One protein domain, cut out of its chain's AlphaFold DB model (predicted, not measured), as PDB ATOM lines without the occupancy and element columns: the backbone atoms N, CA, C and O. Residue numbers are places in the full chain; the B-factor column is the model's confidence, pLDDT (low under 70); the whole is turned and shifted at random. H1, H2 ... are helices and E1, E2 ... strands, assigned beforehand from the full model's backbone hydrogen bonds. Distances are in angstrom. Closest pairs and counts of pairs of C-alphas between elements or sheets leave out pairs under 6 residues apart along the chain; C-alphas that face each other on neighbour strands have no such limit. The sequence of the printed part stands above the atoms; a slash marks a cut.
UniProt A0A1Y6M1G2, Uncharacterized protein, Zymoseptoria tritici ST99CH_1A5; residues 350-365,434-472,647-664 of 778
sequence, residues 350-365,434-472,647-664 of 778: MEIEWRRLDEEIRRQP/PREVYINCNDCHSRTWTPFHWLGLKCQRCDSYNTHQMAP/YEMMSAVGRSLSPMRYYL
ATOM      1  N   MET A 350      53.223  -2.707 -22.182       88.75
ATOM      2  CA  MET A 350      53.325  -1.390 -22.820       88.75
ATOM      3  C   MET A 350      52.159  -0.443 -22.482       88.75
ATOM      4  O   MET A 350      52.093   0.651 -23.036       88.75
ATOM      5  N   GLU A 351      51.232  -0.817 -21.589       88.19
ATOM      6  CA  GLU A 351      50.043  -0.011 -21.259       88.19
ATOM      7  C   GLU A 351      50.349   1.447 -20.896       88.19
ATOM      8  O   GLU A 351      49.614   2.344 -21.304       88.19
ATOM      9  N   ILE A 352      51.415   1.701 -20.132       90.00
ATOM     10  CA  ILE A 352      51.783   3.058 -19.700       90.00
ATOM     11  C   ILE A 352      52.206   3.908 -20.909       90.00
ATOM     12  O   ILE A 352      51.755   5.046 -21.049       90.00
ATOM     13  N   GLU A 353      52.987   3.338 -21.829       86.38
ATOM     14  CA  GLU A 353      53.387   4.005 -23.073       86.38
ATOM     15  C   GLU A 353      52.202   4.186 -24.035       86.38
ATOM     16  O   GLU A 353      52.095   5.217 -24.695       86.38
ATOM     17  N   TRP A 354      51.256   3.240 -24.075       91.06
ATOM     18  CA  TRP A 354      50.014   3.384 -24.846       91.06
ATOM     19  C   TRP A 354      49.135   4.515 -24.304       91.06
ATOM     20  O   TRP A 354      48.697   5.356 -25.084       91.06
ATOM     21  N   ARG A 355      48.963   4.624 -22.978       91.00
ATOM     22  CA  ARG A 355      48.247   5.747 -22.341       91.00
ATOM     23  C   ARG A 355      48.952   7.093 -22.567       91.00
ATOM     24  O   ARG A 355      48.284   8.118 -22.701       91.00
ATOM     25  N   ARG A 356      50.289   7.105 -22.633       89.81
ATOM     26  CA  ARG A 356      51.080   8.297 -22.977       89.81
ATOM     27  C   ARG A 356      50.885   8.707 -24.440       89.81
ATOM     28  O   ARG A 356      50.726   9.890 -24.724       89.81
ATOM     29  N   LEU A 357      50.851   7.737 -25.352       88.94
ATOM     30  CA  LEU A 357      50.617   7.968 -26.776       88.94
ATOM     31  C   LEU A 357      49.172   8.422 -27.057       88.94
ATOM     32  O   LEU A 357      48.978   9.341 -27.846       88.94
ATOM     33  N   ASP A 358      48.178   7.875 -26.346       90.19
ATOM     34  CA  ASP A 358      46.788   8.367 -26.311       90.19
ATOM     35  C   ASP A 358      46.710   9.870 -25.969       90.19
ATOM     36  O   ASP A 358      45.913  10.601 -26.554       90.19
ATOM     37  N   GLU A 359      47.512  10.338 -25.007       91.56
ATOM     38  CA  GLU A 359      47.549  11.745 -24.581       91.56
ATOM     39  C   GLU A 359      48.254  12.655 -25.595       91.56
ATOM     40  O   GLU A 359      47.760  13.747 -25.868       91.56
ATOM     41  N   GLU A 360      49.346  12.214 -26.220       90.06
ATOM     42  CA  GLU A 360      50.004  13.014 -27.263       90.06
ATOM     43  C   GLU A 360      49.141  13.114 -28.535       90.06
ATOM     44  O   GLU A 360      49.015  14.185 -29.125       90.06
ATOM     45  N   ILE A 361      48.441  12.035 -28.904       89.12
ATOM     46  CA  ILE A 361      47.449  12.031 -29.992       89.12
ATOM     47  C   ILE A 361      46.284  12.984 -29.679       89.12
ATOM     48  O   ILE A 361      45.837  13.728 -30.550       89.12
ATOM     49  N   ARG A 362      45.818  13.020 -28.425       88.94
ATOM     50  CA  ARG A 362      44.757  13.932 -27.961       88.94
ATOM     51  C   ARG A 362      45.171  15.406 -27.983       88.94
ATOM     52  O   ARG A 362      44.319  16.267 -28.180       88.94
ATOM     53  N   ARG A 363      46.461  15.698 -27.788       89.81
ATOM     54  CA  ARG A 363      47.039  17.055 -27.860       89.81
ATOM     55  C   ARG A 363      47.237  17.561 -29.282       89.81
ATOM     56  O   ARG A 363      47.283  18.773 -29.481       89.81
ATOM     57  N   GLN A 364      47.363  16.653 -30.245       87.75
ATOM     58  CA  GLN A 364      47.718  16.961 -31.630       87.75
ATOM     59  C   GLN A 364      46.646  16.456 -32.618       87.75
ATOM     60  O   GLN A 364      46.992  15.746 -33.562       87.75
ATOM     61  N   PRO A 365      45.347  16.779 -32.420       83.44
ATOM     62  CA  PRO A 365      44.266  16.241 -33.242       83.44
ATOM     63  C   PRO A 365      44.478  16.561 -34.726       83.44
ATOM     64  O   PRO A 365      44.938  17.647 -35.080       83.44
ATOM     65  N   PRO A 434      42.820   9.125 -46.162       60.47
ATOM     66  CA  PRO A 434      41.819   8.283 -45.514       60.47
ATOM     67  C   PRO A 434      41.781   8.569 -44.008       60.47
ATOM     68  O   PRO A 434      42.749   8.315 -43.293       60.47
ATOM     69  N   ARG A 435      40.658   9.129 -43.534       73.94
ATOM     70  CA  ARG A 435      40.444   9.463 -42.115       73.94
ATOM     71  C   ARG A 435      40.385   8.227 -41.218       73.94
ATOM     72  O   ARG A 435      40.771   8.324 -40.059       73.94
ATOM     73  N   GLU A 436      39.972   7.084 -41.757       83.56
ATOM     74  CA  GLU A 436      40.064   5.778 -41.106       83.56
ATOM     75  C   GLU A 436      40.930   4.830 -41.936       83.56
ATOM     76  O   GLU A 436      40.880   4.830 -43.167       83.56
ATOM     77  N   VAL A 437      41.713   3.999 -41.254       85.94
ATOM     78  CA  VAL A 437      42.594   2.999 -41.858       85.94
ATOM     79  C   VAL A 437      42.328   1.623 -41.267       85.94
ATOM     80  O   VAL A 437      42.072   1.474 -40.069       85.94
ATOM     81  N   TYR A 438      42.392   0.602 -42.119       88.56
ATOM     82  CA  TYR A 438      42.268  -0.786 -41.701       88.56
ATOM     83  C   TYR A 438      43.614  -1.271 -41.157       88.56
ATOM     84  O   TYR A 438      44.651  -1.130 -41.812       88.56
ATOM     85  N   ILE A 439      43.610  -1.821 -39.946       90.81
ATOM     86  CA  ILE A 439      44.817  -2.279 -39.252       90.81
ATOM     87  C   ILE A 439      44.680  -3.716 -38.771       90.81
ATOM     88  O   ILE A 439      43.583  -4.192 -38.483       90.81
ATOM     89  N   ASN A 440      45.819  -4.376 -38.589       92.31
ATOM     90  CA  ASN A 440      45.945  -5.619 -37.841       92.31
ATOM     91  C   ASN A 440      46.838  -5.393 -36.615       92.31
ATOM     92  O   ASN A 440      47.989  -4.977 -36.745       92.31
ATOM     93  N   CYS A 441      46.336  -5.706 -35.421       93.19
ATOM     94  CA  CYS A 441      47.129  -5.662 -34.195       93.19
ATOM     95  C   CYS A 441      47.945  -6.943 -34.007       93.19
ATOM     96  O   CYS A 441      47.399  -8.048 -34.016       93.19
ATOM     97  N   ASN A 442      49.247  -6.798 -33.768       90.88
ATOM     98  CA  ASN A 442      50.144  -7.922 -33.513       90.88
ATOM     99  C   ASN A 442      49.848  -8.555 -32.140       90.88
ATOM    100  O   ASN A 442      49.865  -9.777 -32.001       90.88
ATOM    101  N   ASP A 443      49.483  -7.756 -31.131       91.06
ATOM    102  CA  ASP A 443      49.279  -8.232 -29.755       91.06
ATOM    103  C   ASP A 443      48.005  -9.083 -29.606       91.06
ATOM    104  O   ASP A 443      48.075 -10.201 -29.091       91.06
ATOM    105  N   CYS A 444      46.863  -8.634 -30.141       91.31
ATOM    106  CA  CYS A 444      45.585  -9.361 -30.053       91.31
ATOM    107  C   CYS A 444      45.146 -10.077 -31.351       91.31
ATOM    108  O   CYS A 444      44.029 -10.596 -31.406       91.31
ATOM    109  N   HIS A 445      45.984 -10.086 -32.398       91.06
ATOM    110  CA  HIS A 445      45.708 -10.671 -33.728       91.06
ATOM    111  C   HIS A 445      44.383 -10.218 -34.373       91.06
ATOM    112  O   HIS A 445      43.809 -10.925 -35.201       91.06
ATOM    113  N   SER A 446      43.853  -9.064 -33.967       90.00
ATOM    114  CA  SER A 446      42.539  -8.598 -34.409       90.00
ATOM    115  C   SER A 446      42.681  -7.517 -35.463       90.00
ATOM    116  O   SER A 446      43.546  -6.644 -35.357       90.00
ATOM    117  N   ARG A 447      41.806  -7.586 -36.467       92.00
ATOM    118  CA  ARG A 447      41.688  -6.574 -37.511       92.00
ATOM    119  C   ARG A 447      40.532  -5.638 -37.204       92.00
ATOM    120  O   ARG A 447      39.441  -6.108 -36.874       92.00
ATOM    121  N   THR A 448      40.792  -4.341 -37.293       89.75
ATOM    122  CA  THR A 448      39.860  -3.265 -36.937       89.75
ATOM    123  C   THR A 448      40.080  -2.073 -37.857       89.75
ATOM    124  O   THR A 448      41.214  -1.804 -38.252       89.75
ATOM    125  N   TRP A 449      39.026  -1.318 -38.149       89.31
ATOM    126  CA  TRP A 449      39.185   0.070 -38.577       89.31
ATOM    127  C   TRP A 449      39.583   0.929 -37.371       89.31
ATOM    128  O   TRP A 449      39.235   0.610 -36.232       89.31
ATOM    129  N   THR A 450      40.350   1.988 -37.603       89.62
ATOM    130  CA  THR A 450      40.684   3.002 -36.596       89.62
ATOM    131  C   THR A 450      40.873   4.351 -37.285       89.62
ATOM    132  O   THR A 450      41.358   4.362 -38.422       89.62
ATOM    133  N   PRO A 451      40.566   5.491 -36.634       88.06
ATOM    134  CA  PRO A 451      41.005   6.791 -37.128       88.06
ATOM    135  C   PRO A 451      42.521   6.795 -37.362       88.06
ATOM    136  O   PRO A 451      43.291   6.269 -36.549       88.06
ATOM    137  N   PHE A 452      42.943   7.367 -38.488       86.81
ATOM    138  CA  PHE A 452      44.352   7.544 -38.814       86.81
ATOM    139  C   PHE A 452      44.973   8.603 -37.899       86.81
ATOM    140  O   PHE A 452      44.412   9.682 -37.714       86.81
ATOM    141  N   HIS A 453      46.160   8.317 -37.368       86.31
ATOM    142  CA  HIS A 453      46.994   9.321 -36.725       86.31
ATOM    143  C   HIS A 453      48.472   9.054 -37.006       86.31
ATOM    144  O   HIS A 453      48.941   7.922 -36.919       86.31
ATOM    145  N   TRP A 454      49.234  10.101 -37.314       82.19
ATOM    146  CA  TRP A 454      50.625  10.006 -37.776       82.19
ATOM    147  C   TRP A 454      51.644   9.643 -36.673       82.19
ATOM    148  O   TRP A 454      52.782   9.287 -36.983       82.19
ATOM    149  N   LEU A 455      51.226   9.681 -35.401       84.75
ATOM    150  CA  LEU A 455      51.996   9.176 -34.251       84.75
ATOM    151  C   LEU A 455      51.829   7.660 -34.011       84.75
ATOM    152  O   LEU A 455      52.715   7.041 -33.432       84.75
ATOM    153  N   GLY A 456      50.715   7.052 -34.436       87.88
ATOM    154  CA  GLY A 456      50.419   5.639 -34.171       87.88
ATOM    155  C   GLY A 456      48.948   5.279 -34.398       87.88
ATOM    156  O   GLY A 456      48.066   6.115 -34.218       87.88
ATOM    157  N   LEU A 457      48.675   4.022 -34.767       90.75
ATOM    158  CA  LEU A 457      47.319   3.519 -35.030       90.75
ATOM    159  C   LEU A 457      46.849   2.599 -33.895       90.75
ATOM    160  O   LEU A 457      47.441   1.540 -33.668       90.75
ATOM    161  N   LYS A 458      45.787   2.998 -33.190       92.25
ATOM    162  CA  LYS A 458      45.292   2.310 -31.990       92.25
ATOM    163  C   LYS A 458      44.431   1.090 -32.326       92.25
ATOM    164  O   LYS A 458      43.509   1.181 -33.133       92.25
ATOM    165  N   CYS A 459      44.666  -0.050 -31.675       92.62
ATOM    166  CA  CYS A 459      43.779  -1.206 -31.804       92.62
ATOM    167  C   CYS A 459      42.507  -1.062 -30.956       92.62
ATOM    168  O   CYS A 459      42.559  -1.168 -29.733       92.62
ATOM    169  N   GLN A 460      41.347  -0.991 -31.613       92.06
ATOM    170  CA  GLN A 460      40.019  -0.847 -30.991       92.06
ATOM    171  C   GLN A 460      39.529  -2.083 -30.190       92.06
ATOM    172  O   GLN A 460      38.347  -2.190 -29.873       92.06
ATOM    173  N   ARG A 461      40.407  -3.055 -29.888       93.00
ATOM    174  CA  ARG A 461      40.097  -4.252 -29.074       93.00
ATOM    175  C   ARG A 461      40.948  -4.378 -27.804       93.00
ATOM    176  O   ARG A 461      40.535  -5.055 -26.869       93.00
ATOM    177  N   CYS A 462      42.154  -3.817 -27.789       91.50
ATOM    178  CA  CYS A 462      43.105  -3.998 -26.686       91.50
ATOM    179  C   CYS A 462      44.012  -2.781 -26.462       91.50
ATOM    180  O   CYS A 462      45.094  -2.929 -25.898       91.50
ATOM    181  N   ASP A 463      43.631  -1.628 -27.016       92.12
ATOM    182  CA  ASP A 463      44.297  -0.321 -26.944       92.12
ATOM    183  C   ASP A 463      45.770  -0.249 -27.399       92.12
ATOM    184  O   ASP A 463      46.341   0.836 -27.479       92.12
ATOM    185  N   SER A 464      46.376  -1.376 -27.781       91.25
ATOM    186  CA  SER A 464      47.764  -1.449 -28.233       91.25
ATOM    187  C   SER A 464      47.980  -0.753 -29.572       91.25
ATOM    188  O   SER A 464      47.228  -0.948 -30.532       91.25
ATOM    189  N   TYR A 465      49.083  -0.013 -29.642       91.50
ATOM    190  CA  TYR A 465      49.610   0.607 -30.856       91.50
ATOM    191  C   TYR A 465      50.596  -0.301 -31.608       91.50
ATOM    192  O   TYR A 465      51.109   0.085 -32.654       91.50
ATOM    193  N   ASN A 466      50.850  -1.531 -31.136       91.44
ATOM    194  CA  ASN A 466      51.630  -2.529 -31.874       91.44
ATOM    195  C   ASN A 466      50.812  -3.117 -33.041       91.44
ATOM    196  O   ASN A 466      50.359  -4.265 -33.018       91.44
ATOM    197  N   THR A 467      50.578  -2.288 -34.051       90.88
ATOM    198  CA  THR A 467      49.697  -2.536 -35.190       90.88
ATOM    199  C   THR A 467      50.464  -2.384 -36.503       90.88
ATOM    200  O   THR A 467      51.552  -1.809 -36.548       90.88
ATOM    201  N   HIS A 468      49.911  -2.924 -37.585       86.75
ATOM    202  CA  HIS A 468      50.329  -2.585 -38.941       86.75
ATOM    203  C   HIS A 468      49.109  -2.208 -39.781       86.75
ATOM    204  O   HIS A 468      48.043  -2.813 -39.644       86.75
ATOM    205  N   GLN A 469      49.265  -1.196 -40.636       86.56
ATOM    206  CA  GLN A 469      48.255  -0.833 -41.625       86.56
ATOM    207  C   GLN A 469      48.178  -1.922 -42.698       86.56
ATOM    208  O   GLN A 469      49.196  -2.484 -43.102       86.56
ATOM    209  N   MET A 470      46.965  -2.221 -43.149       81.31
ATOM    210  CA  MET A 470      46.699  -3.128 -44.258       81.31
ATOM    211  C   MET A 470      45.949  -2.376 -45.358       81.31
ATOM    212  O   MET A 470      45.137  -1.494 -45.072       81.31
ATOM    213  N   ALA A 471      46.158  -2.772 -46.613       75.44
ATOM    214  CA  ALA A 471      45.190  -2.460 -47.657       75.44
ATOM    215  C   ALA A 471      43.828  -3.079 -47.267       75.44
ATOM    216  O   ALA A 471      43.801  -4.237 -46.828       75.44
ATOM    217  N   PRO A 472      42.700  -2.359 -47.406       67.75
ATOM    218  CA  PRO A 472      41.383  -2.956 -47.238       67.75
ATOM    219  C   PRO A 472      41.197  -4.061 -48.283       67.75
ATOM    220  O   PRO A 472      41.120  -3.788 -49.481       67.75
ATOM    221  N   TYR A 647      64.237   7.091 -22.021       48.97
ATOM    222  CA  TYR A 647      64.176   7.976 -23.188       48.97
ATOM    223  C   TYR A 647      64.600   7.274 -24.494       48.97
ATOM    224  O   TYR A 647      63.957   7.459 -25.530       48.97
ATOM    225  N   GLU A 648      65.630   6.425 -24.457       54.78
ATOM    226  CA  GLU A 648      66.044   5.603 -25.600       54.78
ATOM    227  C   GLU A 648      64.961   4.593 -25.994       54.78
ATOM    228  O   GLU A 648      64.609   4.522 -27.175       54.78
ATOM    229  N   MET A 649      64.344   3.910 -25.020       57.28
ATOM    230  CA  MET A 649      63.187   3.040 -25.262       57.28
ATOM    231  C   MET A 649      62.053   3.816 -25.946       57.28
ATOM    232  O   MET A 649      61.544   3.370 -26.972       57.28
ATOM    233  N   MET A 650      61.697   5.009 -25.458       53.72
ATOM    234  CA  MET A 650      60.673   5.863 -26.080       53.72
ATOM    235  C   MET A 650      61.060   6.306 -27.505       53.72
ATOM    236  O   MET A 650      60.201   6.359 -28.389       53.72
ATOM    237  N   SER A 651      62.348   6.561 -27.773       54.56
ATOM    238  CA  SER A 651      62.851   6.873 -29.121       54.56
ATOM    239  C   SER A 651      62.736   5.672 -30.070       54.56
ATOM    240  O   SER A 651      62.280   5.823 -31.206       54.56
ATOM    241  N   ALA A 652      63.096   4.469 -29.613       51.78
ATOM    242  CA  ALA A 652      62.970   3.227 -30.375       51.78
ATOM    243  C   ALA A 652      61.497   2.865 -30.645       51.78
ATOM    244  O   ALA A 652      61.124   2.571 -31.785       51.78
ATOM    245  N   VAL A 653      60.644   2.981 -29.621       55.62
ATOM    246  CA  VAL A 653      59.184   2.843 -29.707       55.62
ATOM    247  C   VAL A 653      58.641   3.774 -30.794       55.62
ATOM    248  O   VAL A 653      58.094   3.275 -31.778       55.62
ATOM    249  N   GLY A 654      58.892   5.087 -30.713       53.84
ATOM    250  CA  GLY A 654      58.422   6.066 -31.703       53.84
ATOM    251  C   GLY A 654      58.882   5.780 -33.141       53.84
ATOM    252  O   GLY A 654      58.073   5.817 -34.071       53.84
ATOM    253  N   ARG A 655      60.154   5.398 -33.339       53.31
ATOM    254  CA  ARG A 655      60.691   4.998 -34.660       53.31
ATOM    255  C   ARG A 655      59.994   3.761 -35.240       53.31
ATOM    256  O   ARG A 655      59.858   3.655 -36.455       53.31
ATOM    257  N   SER A 656      59.559   2.836 -34.385       52.06
ATOM    258  CA  SER A 656      58.925   1.567 -34.780       52.06
ATOM    259  C   SER A 656      57.396   1.627 -34.939       52.06
ATOM    260  O   SER A 656      56.787   0.621 -35.314       52.06
ATOM    261  N   LEU A 657      56.782   2.778 -34.635       57.47
ATOM    262  CA  LEU A 657      55.330   2.985 -34.638       57.47
ATOM    263  C   LEU A 657      54.815   3.893 -35.755       57.47
ATOM    264  O   LEU A 657      53.638   3.793 -36.085       57.47
ATOM    265  N   SER A 658      55.655   4.773 -36.317       55.72
ATOM    266  CA  SER A 658      55.204   5.839 -37.224       55.72
ATOM    267  C   SER A 658      54.425   5.301 -38.441       55.72
ATOM    268  O   SER A 658      55.027   4.725 -39.356       55.72
ATOM    269  N   PRO A 659      53.100   5.542 -38.528       59.53
ATOM    270  CA  PRO A 659      52.282   5.081 -39.653       59.53
ATOM    271  C   PRO A 659      52.609   5.821 -40.953       59.53
ATOM    272  O   PRO A 659      52.290   5.347 -42.045       59.53
ATOM    273  N   MET A 660      53.318   6.951 -40.841       53.94
ATOM    274  CA  MET A 660      53.770   7.773 -41.959       53.94
ATOM    275  C   MET A 660      54.576   6.976 -43.001       53.94
ATOM    276  O   MET A 660      54.526   7.291 -44.186       53.94
ATOM    277  N   ARG A 661      55.267   5.903 -42.577       51.91
ATOM    278  CA  ARG A 661      56.057   5.032 -43.463       51.91
ATOM    279  C   ARG A 661      55.219   4.283 -44.507       51.91
ATOM    280  O   ARG A 661      55.719   4.049 -45.594       51.91
ATOM    281  N   TYR A 662      53.979   3.905 -44.196       50.09
ATOM    282  CA  TYR A 662      53.075   3.265 -45.167       50.09
ATOM    283  C   TYR A 662      52.136   4.276 -45.821       50.09
ATOM    284  O   TYR A 662      51.743   4.119 -46.972       50.09
ATOM    285  N   TYR A 663      51.828   5.350 -45.096       54.00
ATOM    286  CA  TYR A 663      51.013   6.457 -45.569       54.00
ATOM    287  C   TYR A 663      51.577   7.153 -46.821       54.00
ATOM    288  O   TYR A 663      50.804   7.570 -47.677       54.00
ATOM    289  N   LEU A 664      52.906   7.277 -46.929       50.31
ATOM    290  CA  LEU A 664      53.562   7.863 -48.104       50.31
ATOM    291  C   LEU A 664      53.601   6.885 -49.289       50.31
ATOM    292  O   LEU A 664      53.172   7.252 -50.374       50.31
TER     293      LEU A 664
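AT A GLANCE: This is residues 350 to 365, 434 to 472 and 647 to 664 of the 778 residues of an uncharacterized protein of Zymoseptoria tritici ST99CH_1A5 (UniProt A0A1Y6M1G2). A small antiparallel sheet of three strands, E2, E1 and E3, has the long unnamed stretch of residues 452 to 466 folded back over one of its faces, and H1 lies beyond that stretch, away from the strands. H2 reaches outward past the E3 side to one end of the longest axis, while the short H3 grazes the sheet with residues 661 to 663; the three helices form no bundle and touch no other helix. The printed part has 73 residues, with three named helices and three named strands in the order H1, E1, E2, E3, H2, H3, and the sheet runs E2, E1, E3. The class is mixed, helices and strands. The whole is compact, with a radius of gyration of the C-alphas of 11.5 A, and the C-alphas span 35 by 25 by 20 A along their three main axes.

HOW THE PARTS SIT: The sheet is made of E1, residues 436 to 441, E2, residues 447 to 451, and E3, residues 467 to 469. E1 is the inner strand, and E2 and E3 are the edge strands. E1 and E2 form a hairpin and are antiparallel, with 140 degrees between their directions. Their facing C-alphas include 451 and 436, 4.2 A apart, and within hydrogen-bond range are N 437 and O 450 at 2.9 A and N 448 and O 439 at 3.0 A. E1 and E3 are antiparallel too, at 135 degrees; the C-alphas of 441 and 467 face each other at 4.2 A, and N 440 and O 468, as well as N 468 and O 440, are 2.9 A apart. The sheet's C-alphas lie up to 3.6 A off the best plane through them. H3, residues 660 to 664, only grazes the sheet, with residues 661 to 663; its closest C-alpha pair with E3 is Gln 469 and Tyr 662, 7.3 A apart. H2, residues 647 to 657, is not on the sheet; the closest C-alphas of E3 and H2 are those of Thr 467 and Leu 657, 7.9 A apart. H1, residues 351 to 363, is not on the sheet. H1 and H2 are apart, but only just, with their closest C-alphas 8.1 A apart. H1 is also apart from H3, and H2 from H3. In H1, H2 and H3 every O i to N i+4 pair is within hydrogen-bond range.

IN THESE COORDINATES: E1, with 6 residues the longest strand, measures 15.1 A from first to last C-alpha, and C-alpha 436 is at (40.064, 5.778, -41.106). E2 measures 13.4 A and E3 6.8 A. H1, with 13 residues the longest helix, begins at C-alpha 351 at (50.043, -0.011, -21.259) and measures 18.5 A. H2 measures 15.3 A. H3 measures 6.1 A and ends at C-alpha 664 at (53.562, 7.863, -48.104).

THE WHOLE: The two C-alphas farthest apart are those of Pro 472 and Tyr 647, at 34.9 A. Residues 366 to 433 are not printed, and C-alphas 365 and 434 are 14.8 A apart across that cut. Residues 473 to 646 are not printed either, and the gap from C-alpha 472 to C-alpha 647 is 34.9 A. Of the links that are printed whole, E1 to E2 and H2 to H3 are tight, and E2 to E3 is long, with 15 residues. The mean pLDDT of the printed part is 79.5; under 70 are residue 434, residue 472 and residues 647 to 664, which include H2 with a mean of 54 and H3 with a mean of 52.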